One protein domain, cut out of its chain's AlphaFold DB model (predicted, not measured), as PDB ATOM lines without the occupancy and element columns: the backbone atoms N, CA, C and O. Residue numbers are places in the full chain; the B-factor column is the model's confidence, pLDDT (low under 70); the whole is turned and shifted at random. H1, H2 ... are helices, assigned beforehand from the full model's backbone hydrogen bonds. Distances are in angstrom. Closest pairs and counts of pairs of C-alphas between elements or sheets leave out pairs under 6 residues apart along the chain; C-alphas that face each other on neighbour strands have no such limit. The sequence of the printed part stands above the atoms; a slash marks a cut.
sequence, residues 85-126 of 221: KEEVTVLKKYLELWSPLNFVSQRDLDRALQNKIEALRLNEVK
ATOM      1  N   LYS A  85     142.149  44.365  83.909       84.31
ATOM      2  CA  LYS A  85     141.540  44.062  85.220       84.31
ATOM      3  C   LYS A  85     141.785  45.195  86.230       84.31
ATOM      4  O   LYS A  85     140.923  45.489  87.056       84.31
ATOM      5  N   GLU A  86     142.942  45.841  86.137       83.19
ATOM      6  CA  GLU A  86     143.317  47.007  86.934       83.19
ATOM      7  C   GLU A  86     142.416  48.214  86.659       83.19
ATOM      8  O   GLU A  86     141.868  48.782  87.601       83.19
ATOM      9  N   GLU A  87     142.175  48.556  85.391       86.75
ATOM     10  CA  GLU A  87     141.299  49.667  84.995       86.75
ATOM     11  C   GLU A  87     139.860  49.440  85.470       86.75
ATOM     12  O   GLU A  87     139.248  50.339  86.050       86.75
ATOM     13  N   VAL A  88     139.339  48.216  85.329       90.44
ATOM     14  CA  VAL A  88     138.010  47.841  85.843       90.44
ATOM     15  C   VAL A  88     137.958  47.947  87.371       90.44
ATOM     16  O   VAL A  88     136.965  48.404  87.939       90.44
ATOM     17  N   THR A  89     139.041  47.572  88.055       91.88
ATOM     18  CA  THR A  89     139.143  47.681  89.519       91.88
ATOM     19  C   THR A  89     139.183  49.142  89.970       91.88
ATOM     20  O   THR A  89     138.523  49.505  90.946       91.88
ATOM     21  N   VAL A  90     139.918  49.998  89.258       93.94
ATOM     22  CA  VAL A  90     139.968  51.444  89.510       93.94
ATOM     23  C   VAL A  90     138.595  52.074  89.271       93.94
ATOM     24  O   VAL A  90     138.113  52.820  90.122       93.94
ATOM     25  N   LEU A  91     137.919  51.717  88.176       94.56
ATOM     26  CA  LEU A  91     136.576  52.205  87.869       94.56
ATOM     27  C   LEU A  91     135.567  51.798  88.951       94.56
ATOM     28  O   LEU A  91     134.758  52.619  89.377       94.56
ATOM     29  N   LYS A  92     135.663  50.562  89.460       94.19
ATOM     30  CA  LYS A  92     134.854  50.091  90.592       94.19
ATOM     31  C   LYS A  92     135.085  50.936  91.850       94.19
ATOM     32  O   LYS A  92     134.112  51.358  92.469       94.19
ATOM     33  N   LYS A  93     136.343  51.231  92.201       94.06
ATOM     34  CA  LYS A  93     136.673  52.097  93.350       94.06
ATOM     35  C   LYS A  93     136.101  53.502  93.178       94.06
ATOM     36  O   LYS A  93     135.530  54.042  94.121       94.06
ATOM     37  N   TYR A  94     136.213  54.083  91.981       94.81
ATOM     38  CA  TYR A  94     135.598  55.379  91.700       94.81
ATOM     39  C   TYR A  94     134.080  55.324  91.840       94.81
ATOM     40  O   TYR A  94     133.514  56.221  92.450       94.81
ATOM     41  N   LEU A  95     133.428  54.265  91.360       93.81
ATOM     42  CA  LEU A  95     131.980  54.099  91.492       93.81
ATOM     43  C   LEU A  95     131.538  53.979  92.962       93.81
ATOM     44  O   LEU A  95     130.531  54.564  93.352       93.81
ATOM     45  N   GLU A  96     132.310  53.268  93.790       91.88
ATOM     46  CA  GLU A  96     132.074  53.156  95.237       91.88
ATOM     47  C   GLU A  96     132.247  54.500  95.960       91.88
ATOM     48  O   GLU A  96     131.418  54.856  96.803       91.88
ATOM     49  N   LEU A  97     133.279  55.271  95.592       89.25
ATOM     50  CA  LEU A  97     133.524  56.631  96.094       89.25
ATOM     51  C   LEU A  97     132.451  57.625  95.636       89.25
ATOM     52  O   LEU A  97     132.169  58.593  96.338       89.25
ATOM     53  N   TRP A  98     131.863  57.398  94.462       92.38
ATOM     54  CA  TRP A  98     130.848  58.273  93.882       92.38
ATOM     55  C   TRP A  98     129.424  57.927  94.319       92.38
ATOM     56  O   TRP A  98     128.499  58.668  93.994       92.38
ATOM     57  N   SER A  99     129.226  56.828  95.056       84.88
ATOM     58  CA  SER A  99     127.907  56.431  95.545       84.88
ATOM     59  C   SER A  99     127.365  57.477  96.525       84.88
ATOM     60  O   SER A  99     127.894  57.612  97.633       84.88
ATOM     61  N   PRO A 100     126.283  58.199  96.178       79.06
ATOM     62  CA  PRO A 100     125.830  59.321  96.982       79.06
ATOM     63  C   PRO A 100     125.233  58.916  98.330       79.06
ATOM     64  O   PRO A 100     125.128  59.743  99.230       79.06
ATOM     65  N   LEU A 101     124.906  57.633  98.494       78.19
ATOM     66  CA  LEU A 101     124.495  57.049  99.771       78.19
ATOM     67  C   LEU A 101     125.633  57.015 100.799       78.19
ATOM     68  O   LEU A 101     125.363  56.981 101.995       78.19
ATOM     69  N   ASN A 102     126.888  57.048 100.343       74.12
ATOM     70  CA  ASN A 102     128.063  57.084 101.209       74.12
ATOM     71  C   ASN A 102     128.532  58.516 101.514       74.12
ATOM     72  O   ASN A 102     129.490  58.681 102.273       74.12
ATOM     73  N   PHE A 103     127.898  59.557 100.954       83.62
ATOM     74  CA  PHE A 103     128.226  60.926 101.348       83.62
ATOM     75  C   PHE A 103     127.710  61.175 102.761       83.62
ATOM     76  O   PHE A 103     126.524  61.402 102.995       83.62
ATOM     77  N   VAL A 104     128.638  61.131 103.712       82.75
ATOM     78  CA  VAL A 104     128.379  61.490 105.100       82.75
ATOM     79  C   VAL A 104     127.947  62.955 105.132       82.75
ATOM     80  O   VAL A 104     128.702  63.844 104.735       82.75
ATOM     81  N   SER A 105     126.721  63.215 105.587       87.56
ATOM     82  CA  SER A 105     126.269  64.588 105.794       87.56
ATOM     83  C   SER A 105     127.059  65.221 106.945       87.56
ATOM     84  O   SER A 105     127.488  64.523 107.865       87.56
ATOM     85  N   GLN A 106     127.232  66.549 106.948       89.75
ATOM     86  CA  GLN A 106     127.926  67.242 108.050       89.75
ATOM     87  C   GLN A 106     127.343  66.878 109.423       89.75
ATOM     88  O   GLN A 106     128.087  66.656 110.371       89.75
ATOM     89  N   ARG A 107     126.016  66.716 109.509       88.25
ATOM     90  CA  ARG A 107     125.344  66.311 110.750       88.25
ATOM     91  C   ARG A 107     125.721  64.907 111.205       88.25
ATOM     92  O   ARG A 107     125.850  64.681 112.405       88.25
ATOM     93  N   ASP A 108     125.862  63.969 110.276       89.25
ATOM     94  CA  ASP A 108     126.246  62.598 110.617       89.25
ATOM     95  C   ASP A 108     127.708  62.540 111.069       89.25
ATOM     96  O   ASP A 108     128.039  61.799 111.996       89.25
ATOM     97  N   LEU A 109     128.560  63.388 110.486       93.00
ATOM     98  CA  LEU A 109     129.958  63.532 110.881       93.00
ATOM     99  C   LEU A 109     130.091  64.136 112.290       93.00
ATOM    100  O   LEU A 109     130.832  63.603 113.118       93.00
ATOM    101  N   ASP A 110     129.314  65.180 112.591       94.31
ATOM    102  CA  ASP A 110     129.274  65.808 113.917       94.31
ATOM    103  C   ASP A 110     128.772  64.839 114.996       94.31
ATOM    104  O   ASP A 110     129.370  64.735 116.071       94.31
ATOM    105  N   ARG A 111     127.720  64.065 114.696       94.25
ATOM    106  CA  ARG A 111     127.207  63.023 115.603       94.25
ATOM    107  C   ARG A 111     128.241  61.934 115.859       94.25
ATOM    108  O   ARG A 111     128.429  61.521 117.001       94.25
ATOM    109  N   ALA A 112     128.926  61.470 114.815       93.38
ATOM    110  CA  ALA A 112     129.969  60.463 114.957       93.38
ATOM    111  C   ALA A 112     131.149  60.975 115.802       93.38
ATOM    112  O   ALA A 112     131.668  60.230 116.636       93.38
ATOM    113  N   LEU A 113     131.546  62.243 115.631       95.62
ATOM    114  CA  LEU A 113     132.591  62.885 116.435       95.62
ATOM    115  C   LEU A 113     132.190  63.023 117.905       95.62
ATOM    116  O   LEU A 113     132.975  62.649 118.776       95.62
ATOM    117  N   GLN A 114     130.975  63.501 118.186       95.31
ATOM    118  CA  GLN A 114     130.465  63.612 119.556       95.31
ATOM    119  C   GLN A 114     130.433  62.253 120.255       95.31
ATOM    120  O   GLN A 114     131.010  62.118 121.334       95.31
ATOM    121  N   ASN A 115     129.899  61.221 119.594       94.94
ATOM    122  CA  ASN A 115     129.878  59.861 120.135       94.94
ATOM    123  C   ASN A 115     131.294  59.336 120.439       94.94
ATOM    124  O   ASN A 115     131.507  58.679 121.459       94.94
ATOM    125  N   LYS A 116     132.284  59.631 119.582       95.19
ATOM    126  CA  LYS A 116     133.685  59.233 119.811       95.19
ATOM    127  C   LYS A 116     134.314  59.965 120.997       95.19
ATOM    128  O   LYS A 116     135.021  59.340 121.783       95.19
ATOM    129  N   ILE A 117     134.068  61.269 121.129       95.19
ATOM    130  CA  ILE A 117     134.586  62.084 122.240       95.19
ATOM    131  C   ILE A 117     133.973  61.627 123.568       95.19
ATOM    132  O   ILE A 117     134.687  61.493 124.561       95.19
ATOM    133  N   GLU A 118     132.672  61.347 123.592       94.19
ATOM    134  CA  GLU A 118     131.988  60.832 124.781       94.19
ATOM    135  C   GLU A 118     132.489  59.440 125.177       94.19
ATOM    136  O   GLU A 118     132.785  59.208 126.351       94.19
ATOM    137  N   ALA A 119     132.675  58.535 124.211       93.75
ATOM    138  CA  ALA A 119     133.234  57.209 124.471       93.75
ATOM    139  C   ALA A 119     134.661  57.272 125.051       93.75
ATOM    140  O   ALA A 119     134.988  56.507 125.958       93.75
ATOM    141  N   LEU A 120     135.505  58.195 124.569       92.06
ATOM    142  CA  LEU A 120     136.853  58.402 125.115       92.06
ATOM    143  C   LEU A 120     136.812  58.922 126.557       92.06
ATOM    144  O   LEU A 120     137.502  58.374 127.414       92.06
ATOM    145  N   ARG A 121     135.946  59.901 126.850       89.38
ATOM    146  CA  ARG A 121     135.763  60.415 128.219       89.38
ATOM    147  C   ARG A 121     135.304  59.336 129.196       89.38
ATOM    148  O   ARG A 121     135.720  59.339 130.347       89.38
ATOM    149  N   LEU A 122     134.457  58.408 128.754       87.12
ATOM    150  CA  LEU A 122     133.979  57.307 129.595       87.12
ATOM    151  C   LEU A 122     135.058  56.247 129.857       87.12
ATOM    152  O   LEU A 122     135.074  55.654 130.935       87.12
ATOM    153  N   ASN A 123     135.966  56.020 128.905       81.12
ATOM    154  CA  ASN A 123     137.070  55.077 129.078       81.12
ATOM    155  C   ASN A 123     138.163  55.609 130.018       81.12
ATOM    156  O   ASN A 123     138.706  54.823 130.789       81.12
ATOM    157  N   GLU A 124     138.438  56.917 130.033       77.25
ATOM    158  CA  GLU A 124     139.401  57.516 130.981       77.25
ATOM    159  C   GLU A 124     138.938  57.437 132.447       77.25
ATOM    160  O   GLU A 124     139.755  57.426 133.362       77.25
ATOM    161  N   VAL A 125     137.630  57.320 132.694       68.56
ATOM    162  CA  VAL A 125     137.074  57.201 134.056       68.56
ATOM    163  C   VAL A 125     137.139  55.759 134.581       68.56
ATOM    164  O   VAL A 125     136.924  55.516 135.769       68.56
ATOM    165  N   LYS A 126     137.482  54.784 133.730       58.28
ATOM    166  CA  LYS A 126     137.564  53.363 134.089       58.28
ATOM    167  C   LYS A 126     139.013  52.870 134.174       58.28
ATOM    168  O   LYS A 126     139.337  51.802 133.668       58.28
TER     169      LYS A 126
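This is residues 85 to 126 of the 221 residues of an uncharacterized protein of uncultured archaeon (UniProt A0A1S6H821). The longer helix H2 and the shorter helix H1 make the two arms of a wide, open V, with the linking residues 99 to 105 at its corner and nothing packed between the arms. The printed part has 42 residues with two named helices, H1 then H2, and no named strand; the class is all helix. It is extended, with a radius of gyration of the C-alphas of 17.1 A and spans of 51 by 22 by 9 A.

H2, residues 106 to 124, is 27.4 A long from C-alpha 106 at (127.926, 67.242, 108.050) to C-alpha 124 at (139.401, 57.516, 130.981). H1, residues 85 to 98, is 19.8 A long and begins with C-alpha 85 at (141.540, 44.062, 85.220).

H2 and H1 are apart, with no C-alpha of the one within 8 A of the other. A short link of 7 residues joins them. In H1 and H2 every O i to N i+4 pair is within hydrogen-bond range.

The C-alphas of Lys 85 and Val 125, the two farthest apart, are 50.8 A apart. Residues 85 to 126 stand free. The printed part has no cut. Its mean pLDDT is 88.2, and residues 125 to 126 are under 70.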